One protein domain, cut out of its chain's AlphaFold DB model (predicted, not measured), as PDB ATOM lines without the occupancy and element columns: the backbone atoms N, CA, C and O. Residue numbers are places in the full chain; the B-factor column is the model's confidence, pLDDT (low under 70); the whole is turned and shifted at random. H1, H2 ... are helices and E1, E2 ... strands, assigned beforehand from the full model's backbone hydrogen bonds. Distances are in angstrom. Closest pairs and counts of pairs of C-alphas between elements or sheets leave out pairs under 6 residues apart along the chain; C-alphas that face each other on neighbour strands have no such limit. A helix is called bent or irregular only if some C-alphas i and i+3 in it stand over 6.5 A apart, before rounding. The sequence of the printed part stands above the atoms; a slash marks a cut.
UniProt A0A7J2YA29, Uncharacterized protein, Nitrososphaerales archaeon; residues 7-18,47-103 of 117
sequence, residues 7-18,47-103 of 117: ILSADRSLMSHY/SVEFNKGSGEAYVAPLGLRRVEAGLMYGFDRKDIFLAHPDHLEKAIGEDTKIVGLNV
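Overview. This is residues 7 to 18 and 47 to 103 of the 117 residues of an uncharacterized protein of Nitrososphaerales archaeon (UniProt A0A7J2YA29). A small parallel sheet of three strands stands between two helices, the longer H1 over one face and the short, irregular H2 over the other. The unnamed residues 47 to 61 run outside the sheet, 6 to 14 A from the mean of the C-alphas. The 69 printed residues hold E1, H1, E2, H2 and E3 in that order, with sheet order E2, E1, E3; the class is mixed, with 29 residues, under half, in named elements. The whole is compact, radius of gyration of the C-alphas 11.3 A, and spans 34 by 24 by 19 A.

Arrangement. Start at the inner strand E1, residues 7 to 10. Parallel to it at 18 degrees is edge strand E3, residues 98 to 102; look for N 9 and O 100, 2.9 A apart, within hydrogen-bond range. The other edge strand, E2, residues 80 to 82, is parallel to E1 at 25 degrees, with N 8 and O 81 at 2.8 A. H1, residues 62 to 71, is on the sheet over E1, at a height of 9.2 A, and runs along the strands; the closest C-alphas of H1 and E1, Leu 64 and Leu 8, are 7.1 A apart. On the opposite face is H2, residues 85 to 91, at a height of 9.1 A over the sheet; it lies over E1 and only just over E2, on which 3 of its C-alphas fall, and the closest C-alphas of H2 and E1, those of Pro 85 and Ser 9, are 6.1 A apart. E2, H2 and E3 form a split strand-helix-strand unit, two parallel strands with E1 between them, and its crossover is right-handed. In H1 every O i to N i+4 pair is within hydrogen-bond range; in H2 0 of 3 are, beside 2 of 4 O i to N i+3 pairs.

Along the chain. Find C-alpha 7 at (102.817, 83.302, 91.371), where E1 begins; it is 10.3 A long. H1 runs 14.3 A from C-alpha 62 at (112.790, 73.202, 84.456). E2 measures 6.9 A and H2 10.0 A; H2 is irregular, with C-alphas 86 and 89 8.0 A apart. E3 runs 13.0 A to C-alpha 102 at (105.447, 79.343, 81.116).

Size, cuts and confidence. The C-alphas of Tyr 18 and Glu 94 are farthest apart, 34.0 A. Residues 19 to 46 are not printed, and C-alphas 18 and 47 are 8.3 A apart across this cut, on the link from E1 to H1. Of the links printed whole, E2 to H2 is tight, and H1 to E2 and H2 to E3 are short. The mean pLDDT of the printed part is 94.3, and no printed residue is under 70.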
ATOM      1  N   ILE A   7     103.424  84.569  91.784       97.56
ATOM      2  CA  ILE A   7     102.817  83.302  91.371       97.56
ATOM      3  C   ILE A   7     103.490  82.833  90.093       97.56
ATOM      4  O   ILE A   7     103.525  83.562  89.108       97.56
ATOM      5  N   LEU A   8     103.999  81.610  90.097       97.81
ATOM      6  CA  LEU A   8     104.557  80.950  88.926       97.81
ATOM      7  C   LEU A   8     103.666  79.770  88.553       97.81
ATOM      8  O   LEU A   8     103.280  78.984  89.415       97.81
ATOM      9  N   SER A   9     103.339  79.629  87.275       97.38
ATOM     10  CA  SER A   9     102.575  78.489  86.772       97.38
ATOM     11  C   SER A   9     102.903  78.219  85.303       97.38
ATOM     12  O   SER A   9     103.705  78.916  84.681       97.38
ATOM     13  N   ALA A  10     102.313  77.172  84.751       95.62
ATOM     14  CA  ALA A  10     102.383  76.842  83.335       95.62
ATOM     15  C   ALA A  10     101.063  76.194  82.922       95.62
ATOM     16  O   ALA A  10     100.271  75.808  83.782       95.62
ATOM     17  N   ASP A  11     100.817  76.073  81.623       91.12
ATOM     18  CA  ASP A  11      99.612  75.403  81.151       91.12
ATOM     19  C   ASP A  11      99.624  73.895  81.481       91.12
ATOM     20  O   ASP A  11     100.650  73.298  81.822       91.12
ATOM     21  N   ARG A  12      98.449  73.265  81.388       89.44
ATOM     22  CA  ARG A  12      98.243  71.856  81.746       89.44
ATOM     23  C   ARG A  12      99.118  70.887  80.950       89.44
ATOM     24  O   ARG A  12      99.471  69.849  81.498       89.44
ATOM     25  N   SER A  13      99.452  71.193  79.695       88.81
ATOM     26  CA  SER A  13     100.321  70.326  78.896       88.81
ATOM     27  C   SER A  13     101.740  70.315  79.472       88.81
ATOM     28  O   SER A  13     102.316  69.254  79.686       88.81
ATOM     29  N   LEU A  14     102.257  71.475  79.885       91.00
ATOM     30  CA  LEU A  14     103.574  71.581  80.517       91.00
ATOM     31  C   LEU A  14     103.608  71.112  81.973       91.00
ATOM     32  O   LEU A  14     104.664  70.726  82.473       91.00
ATOM     33  N   MET A  15     102.469  71.133  82.658       93.44
ATOM     34  CA  MET A  15     102.288  70.600  84.012       93.44
ATOM     35  C   MET A  15     101.695  69.186  83.969       93.44
ATOM     36  O   MET A  15     100.796  68.848  84.747       93.44
ATOM     37  N   SER A  16     102.219  68.354  83.066       91.44
ATOM     38  CA  SER A  16     101.869  66.944  82.927       91.44
ATOM     39  C   SER A  16     103.104  66.048  82.869       91.44
ATOM     40  O   SER A  16     104.104  66.386  82.243       91.44
ATOM     41  N   HIS A  17     103.016  64.868  83.489       85.81
ATOM     42  CA  HIS A  17     104.039  63.824  83.355       85.81
ATOM     43  C   HIS A  17     103.862  62.963  82.098       85.81
ATOM     44  O   HIS A  17     104.703  62.112  81.834       85.81
ATOM     45  N   TYR A  18     102.760  63.110  81.349       87.62
ATOM     46  CA  TYR A  18     102.463  62.282  80.170       87.62
ATOM     47  C   TYR A  18     102.553  60.760  80.415       87.62
ATOM     48  O   TYR A  18     102.804  59.992  79.495       87.62
ATOM     49  N   SER A  47      97.771  65.374  85.182       92.12
ATOM     50  CA  SER A  47      98.341  66.350  86.111       92.12
ATOM     51  C   SER A  47      99.638  65.888  86.783       92.12
ATOM     52  O   SER A  47      99.745  64.732  87.195       92.12
ATOM     53  N   VAL A  48     100.565  66.826  86.996       93.31
ATOM     54  CA  VAL A  48     101.667  66.671  87.963       93.31
ATOM     55  C   VAL A  48     101.154  66.516  89.392       93.31
ATOM     56  O   VAL A  48     100.012  66.871  89.693       93.31
ATOM     57  N   GLU A  49     102.004  66.013  90.286       92.62
ATOM     58  CA  GLU A  49     101.706  65.978  91.717       92.62
ATOM     59  C   GLU A  49     101.674  67.389  92.324       92.62
ATOM     60  O   GLU A  49     102.537  68.235  92.065       92.62
ATOM     61  N   PHE A  50     100.675  67.638  93.170       95.06
ATOM     62  CA  PHE A  50     100.486  68.920  93.837       95.06
ATOM     63  C   PHE A  50      99.824  68.750  95.209       95.06
ATOM     64  O   PHE A  50      99.135  67.762  95.494       95.06
ATOM     65  N   ASN A  51      99.991  69.749  96.069       95.62
ATOM     66  CA  ASN A  51      99.308  69.839  97.346       95.62
ATOM     67  C   ASN A  51      97.840  70.236  97.131       95.62
ATOM     68  O   ASN A  51      97.540  71.366  96.761       95.62
ATOM     69  N   LYS A  52      96.893  69.334  97.408       92.56
ATOM     70  CA  LYS A  52      95.452  69.599  97.209       92.56
ATOM     71  C   LYS A  52      94.896  70.722  98.095       92.56
ATOM     72  O   LYS A  52      93.926  71.381  97.706       92.56
ATOM     73  N   GLY A  53      95.492  70.923  99.272       92.38
ATOM     74  CA  GLY A  53      95.107  71.963 100.221       92.38
ATOM     75  C   GLY A  53      95.509  73.353  99.732       92.38
ATOM     76  O   GLY A  53      94.646  74.215  99.596       92.38
ATOM     77  N   SER A  54      96.793  73.553  99.418       92.62
ATOM     78  CA  SER A  54      97.326  74.859  98.992       92.62
ATOM     79  C   SER A  54      97.233  75.122  97.485       92.62
ATOM     80  O   SER A  54      97.229  76.276  97.075       92.62
ATOM     81  N   GLY A  55      97.162  74.082  96.653       94.56
ATOM     82  CA  GLY A  55      97.304  74.188  95.198       94.56
ATOM     83  C   GLY A  55      98.759  74.276  94.718       94.56
ATOM     84  O   GLY A  55      98.987  74.588  93.553       94.56
ATOM     85  N   GLU A  56      99.742  74.025  95.589       95.69
ATOM     86  CA  GLU A  56     101.171  74.106  95.251       95.69
ATOM     87  C   GLU A  56     101.627  72.908  94.411       95.69
ATOM     88  O   GLU A  56     101.437  71.764  94.819       95.69
ATOM     89  N   ALA A  57     102.265  73.154  93.269       96.12
ATOM     90  CA  ALA A  57     102.836  72.110  92.426       96.12
ATOM     91  C   ALA A  57     104.191  71.624  92.974       96.12
ATOM     92  O   ALA A  57     105.122  72.410  93.175       96.12
ATOM     93  N   TYR A  58     104.337  70.310  93.176       94.31
ATOM     94  CA  TYR A  58     105.601  69.720  93.639       94.31
ATOM     95  C   TYR A  58     106.623  69.598  92.513       94.31
ATOM     96  O   TYR A  58     107.821  69.775  92.730       94.31
ATOM     97  N   VAL A  59     106.155  69.388  91.285       92.25
ATOM     98  CA  VAL A  59     106.990  69.327  90.084       92.25
ATOM     99  C   VAL A  59     106.527  70.397  89.106       92.25
ATOM    100  O   VAL A  59     105.341  70.696  89.011       92.25
ATOM    101  N   ALA A  60     107.481  71.007  88.410       94.06
ATOM    102  CA  ALA A  60     107.228  72.043  87.421       94.06
ATOM    103  C   ALA A  60     108.300  71.988  86.323       94.06
ATOM    104  O   ALA A  60     109.398  71.482  86.586       94.06
ATOM    105  N   PRO A  61     108.032  72.538  85.124       92.81
ATOM    106  CA  PRO A  61     109.021  72.640  84.061       92.81
ATOM    107  C   PRO A  61     110.329  73.269  84.543       92.81
ATOM    108  O   PRO A  61     110.327  74.254  85.288       92.81
ATOM    109  N   LEU A  62     111.456  72.744  84.057       92.75
ATOM    110  CA  LEU A  62     112.790  73.202  84.456       92.75
ATOM    111  C   LEU A  62     112.976  74.714  84.270       92.75
ATOM    112  O   LEU A  62     113.572  75.365  85.124       92.75
ATOM    113  N   GLY A  63     112.452  75.285  83.181       92.62
ATOM    114  CA  GLY A  63     112.500  76.731  82.941       92.62
ATOM    115  C   GLY A  63     111.848  77.532  84.071       92.62
ATOM    116  O   GLY A  63     112.430  78.495  84.561       92.62
ATOM    117  N   LEU A  64     110.698  77.072  84.565       94.75
ATOM    118  CA  LEU A  64     109.974  77.726  85.651       94.75
ATOM    119  C   LEU A  64     110.711  77.585  86.993       94.75
ATOM    120  O   LEU A  64     110.813  78.557  87.737       94.75
ATOM    121  N   ARG A  65     111.313  76.418  87.264       95.25
ATOM    122  CA  ARG A  65     112.175  76.197  88.444       95.25
ATOM    123  C   ARG A  65     113.450  77.049  88.415       95.25
ATOM    124  O   ARG A  65     113.922  77.486  89.458       95.25
ATOM    125  N   ARG A  66     114.002  77.333  87.231       96.12
ATOM    126  CA  ARG A  66     115.132  78.268  87.080       96.12
ATOM    127  C   ARG A  66     114.723  79.706  87.395       96.12
ATOM    128  O   ARG A  66     115.480  80.406  88.059       96.12
ATOM    129  N   VAL A  67     113.534  80.129  86.960       96.44
ATOM    130  CA  VAL A  67     112.984  81.450  87.309       96.44
ATOM    131  C   VAL A  67     112.724  81.550  88.814       96.44
ATOM    132  O   VAL A  67     113.127  82.537  89.421       96.44
ATOM    133  N   GLU A  68     112.136  80.520  89.431       96.69
ATOM    134  CA  GLU A  68     111.970  80.427  90.891       96.69
ATOM    135  C   GLU A  68     113.311  80.614  91.614       96.69
ATOM    136  O   GLU A  68     113.436  81.496  92.463       96.69
ATOM    137  N   ALA A  69     114.338  79.848  91.229       96.62
ATOM    138  CA  ALA A  69     115.673  79.958  91.814       96.62
ATOM    139  C   ALA A  69     116.293  81.354  91.615       96.62
ATOM    140  O   ALA A  69     116.964  81.859  92.510       96.62
ATOM    141  N   GLY A  70     116.048  81.993  90.468       97.06
ATOM    142  CA  GLY A  70     116.468  83.369  90.197       97.06
ATOM    143  C   GLY A  70     115.801  84.388  91.123       97.06
ATOM    144  O   GLY A  70     116.476  85.251  91.678       97.06
ATOM    145  N   LEU A  71     114.491  84.264  91.347       96.94
ATOM    146  CA  LEU A  71     113.746  85.139  92.259       96.94
ATOM    147  C   LEU A  71     114.219  84.989  93.711       96.94
ATOM    148  O   LEU A  71     114.290  85.980  94.436       96.94
ATOM    149  N   MET A  72     114.620  83.783  94.122       96.88
ATOM    150  CA  MET A  72     115.145  83.530  95.470       96.88
ATOM    151  C   MET A  72     116.444  84.290  95.797       96.88
ATOM    152  O   MET A  72     116.815  84.355  96.965       96.88
ATOM    153  N   TYR A  73     117.131  84.893  94.816       96.75
ATOM    154  CA  TYR A  73     118.280  85.772  95.087       96.75
ATOM    155  C   TYR A  73     117.885  87.132  95.678       96.75
ATOM    156  O   TYR A  73     118.714  87.770  96.324       96.75
ATOM    157  N   GLY A  74     116.654  87.594  95.440       96.06
ATOM    158  CA  GLY A  74     116.181  88.914  95.872       96.06
ATOM    159  C   GLY A  74     114.920  88.891  96.733       96.06
ATOM    160  O   GLY A  74     114.559  89.921  97.296       96.06
ATOM    161  N   PHE A  75     114.252  87.741  96.837       96.50
ATOM    162  CA  PHE A  75     112.974  87.592  97.526       96.50
ATOM    163  C   PHE A  75     112.969  86.368  98.439       96.50
ATOM    164  O   PHE A  75     113.631  85.363  98.168       96.50
ATOM    165  N   ASP A  76     112.182  86.433  99.514       96.19
ATOM    166  CA  ASP A  76     112.013  85.299 100.413       96.19
ATOM    167  C   ASP A  76     111.267  84.164  99.703       96.19
ATOM    168  O   ASP A  76     110.268  84.375  99.014       96.19
ATOM    169  N   ARG A  77     111.664  82.917  99.978       93.69
ATOM    170  CA  ARG A  77     110.979  81.727  99.445       93.69
ATOM    171  C   ARG A  77     109.474  81.727  99.722       93.69
ATOM    172  O   ARG A  77     108.700  81.230  98.918       93.69
ATOM    173  N   LYS A  78     109.049  82.284 100.860       93.56
ATOM    174  CA  LYS A  78     107.633  82.356 101.253       93.56
ATOM    175  C   LYS A  78     106.795  83.260 100.335       93.56
ATOM    176  O   LYS A  78     105.569  83.147 100.391       93.56
ATOM    177  N   ASP A  79     107.434  84.141  99.563       95.44
ATOM    178  CA  ASP A  79     106.788  85.120  98.683       95.44
ATOM    179  C   ASP A  79     106.611  84.593  97.251       95.44
ATOM    180  O   ASP A  79     105.844  85.161  96.472       95.44
ATOM    181  N   ILE A  80     107.292  83.492  96.922       96.75
ATOM    182  CA  ILE A  80     107.249  82.824  95.624       96.75
ATOM    183  C   ILE A  80     106.407  81.558  95.763       96.75
ATOM    184  O   ILE A  80     106.588  80.776  96.694       96.75
ATOM    185  N   PHE A  81     105.468  81.353  94.845       97.00
ATOM    186  CA  PHE A  81     104.557  80.218  94.898       97.00
ATOM    187  C   PHE A  81     104.363  79.594  93.524       97.00
ATOM    188  O   PHE A  81     103.937  80.259  92.580       97.00
ATOM    189  N   LEU A  82     104.642  78.297  93.429       97.38
ATOM    190  CA  LEU A  82     104.390  77.500  92.236       97.38
ATOM    191  C   LEU A  82     102.978  76.934  92.279       97.38
ATOM    192  O   LEU A  82     102.713  75.937  92.944       97.38
ATOM    193  N   ALA A  83     102.064  77.591  91.577       96.88
ATOM    194  CA  ALA A  83     100.670  77.196  91.532       96.88
ATOM    195  C   ALA A  83     100.430  76.140  90.454       96.88
ATOM    196  O   ALA A  83     100.835  76.292  89.297       96.88
ATOM    197  N   HIS A  84      99.698  75.096  90.822       96.25
ATOM    198  CA  HIS A  84      99.101  74.182  89.867       96.25
ATOM    199  C   HIS A  84      98.061  74.936  89.000       96.25
ATOM    200  O   HIS A  84      97.250  75.677  89.565       96.25
ATOM    201  N   PRO A  85      98.033  74.754  87.662       94.44
ATOM    202  CA  PRO A  85      97.197  75.554  86.752       94.44
ATOM    203  C   PRO A  85      95.698  75.536  87.077       94.44
ATOM    204  O   PRO A  85      95.039  76.567  86.994       94.44
ATOM    205  N   ASP A  86      95.164  74.393  87.513       92.94
ATOM    206  CA  ASP A  86      93.740  74.260  87.876       92.94
ATOM    207  C   ASP A  86      93.378  74.855  89.247       92.94
ATOM    208  O   ASP A  86      92.230  74.747  89.672       92.94
ATOM    209  N   HIS A  87      94.363  75.377  89.982       93.75
ATOM    210  CA  HIS A  87      94.201  75.850  91.358       93.75
ATOM    211  C   HIS A  87      94.744  77.269  91.565       93.75
ATOM    212  O   HIS A  87      95.070  77.665  92.687       93.75
ATOM    213  N   LEU A  88      94.845  78.049  90.487       93.31
ATOM    214  CA  LEU A  88      95.314  79.434  90.531       93.31
ATOM    215  C   LEU A  88      94.427  80.328  91.408       93.31
ATOM    216  O   LEU A  88      94.936  81.239  92.060       93.31
ATOM    217  N   GLU A  89      93.131  80.034  91.500       92.00
ATOM    218  CA  GLU A  89      92.172  80.733  92.362       92.00
ATOM    219  C   GLU A  89      92.510  80.627  93.854       92.00
ATOM    220  O   GLU A  89      92.106  81.483  94.639       92.00
ATOM    221  N   LYS A  90      93.274  79.598  94.251       90.50
ATOM    222  CA  LYS A  90      93.767  79.424  95.625       90.50
ATOM    223  C   LYS A  90      95.040  80.224  95.907       90.50
ATOM    224  O   LYS A  90      95.365  80.457  97.068       90.50
ATOM    225  N   ALA A  91      95.765  80.623  94.866       90.94
ATOM    226  CA  ALA A  91      97.080  81.246  94.976       90.94
ATOM    227  C   ALA A  91      97.046  82.765  94.740       90.94
ATOM    228  O   ALA A  91      97.768  83.516  95.404       90.94
ATOM    229  N   ILE A  92      96.207  83.215  93.804       95.00
ATOM    230  CA  ILE A  92      96.084  84.620  93.406       95.00
ATOM    231  C   ILE A  92      95.161  85.362  94.379       95.00
ATOM    232  O   ILE A  92      94.055  84.918  94.689       95.00
ATOM    233  N   GLY A  93      95.607  86.525  94.845       94.94
ATOM    234  CA  GLY A  93      94.838  87.389  95.737       94.94
ATOM    235  C   GLY A  93      95.302  88.842  95.684       94.94
ATOM    236  O   GLY A  93      96.104  89.213  94.836       94.94
ATOM    237  N   GLU A  94      94.816  89.670  96.609       95.38
ATOM    238  CA  GLU A  94      95.058  91.130  96.610       95.38
ATOM    239  C   GLU A  94      96.546  91.510  96.745       95.38
ATOM    240  O   GLU A  94      97.003  92.528  96.222       95.38
ATOM    241  N   ASP A  95      97.320  90.656  97.415       95.12
ATOM    242  CA  ASP A  95      98.758  90.839  97.612       95.12
ATOM    243  C   ASP A  95      99.594  90.379  96.405       95.12
ATOM    244  O   ASP A  95     100.779  90.710  96.322       95.12
ATOM    245  N   THR A  96      99.002  89.650  95.450       97.12
ATOM    246  CA  THR A  96      99.704  89.165  94.257       97.12
ATOM    247  C   THR A  96     100.113  90.328  93.364       97.12
ATOM    248  O   THR A  96      99.302  91.186  93.017       97.12
ATOM    249  N   LYS A  97     101.396  90.366  92.994       96.25
ATOM    250  CA  LYS A  97     101.990  91.425  92.165       96.25
ATOM    251  C   LYS A  97     102.359  90.928  90.781       96.25
ATOM    252  O   LYS A  97     102.176  91.655  89.811       96.25
ATOM    253  N   ILE A  98     102.876  89.706  90.694       96.69
ATOM    254  CA  ILE A  98     103.348  89.120  89.441       96.69
ATOM    255  C   ILE A  98     102.772  87.719  89.288       96.69
ATOM    256  O   ILE A  98     102.811  86.915  90.220       96.69
ATOM    257  N   VAL A  99     102.285  87.428  88.082       96.69
ATOM    258  CA  VAL A  99     101.942  86.078  87.636       96.69
ATOM    259  C   VAL A  99     102.834  85.741  86.444       96.69
ATOM    260  O   VAL A  99     102.702  86.333  85.376       96.69
ATOM    261  N   GLY A 100     103.775  84.823  86.643       95.56
ATOM    262  CA  GLY A 100     104.638  84.287  85.598       95.56
ATOM    263  C   GLY A 100     104.051  83.000  85.031       95.56
ATOM    264  O   GLY A 100     103.860  82.034  85.768       95.56
ATOM    265  N   LEU A 101     103.785  82.983  83.727       94.69
ATOM    266  CA  LEU A 101     103.266  81.820  83.013       94.69
ATOM    267  C   LEU A 101     104.314  81.308  82.029       94.69
ATOM    268  O   LEU A 101     104.784  82.060  81.178       94.69
ATOM    269  N   ASN A 102     104.664  80.029  82.136       93.56
ATOM    270  CA  ASN A 102     105.447  79.343  81.116       93.56
ATOM    271  C   ASN A 102     104.498  78.681  80.111       93.56
ATOM    272  O   ASN A 102     103.632  77.904  80.509       93.56
ATOM    273  N   VAL A 103     104.664  78.999  78.831       88.94
ATOM    274  CA  VAL A 103     103.840  78.499  77.725       88.94
ATOM    275  C   VAL A 103     104.769  78.214  76.549       88.94
ATOM    276  O   VAL A 103     105.672  79.008  76.288       88.94
TER     277      VAL A 103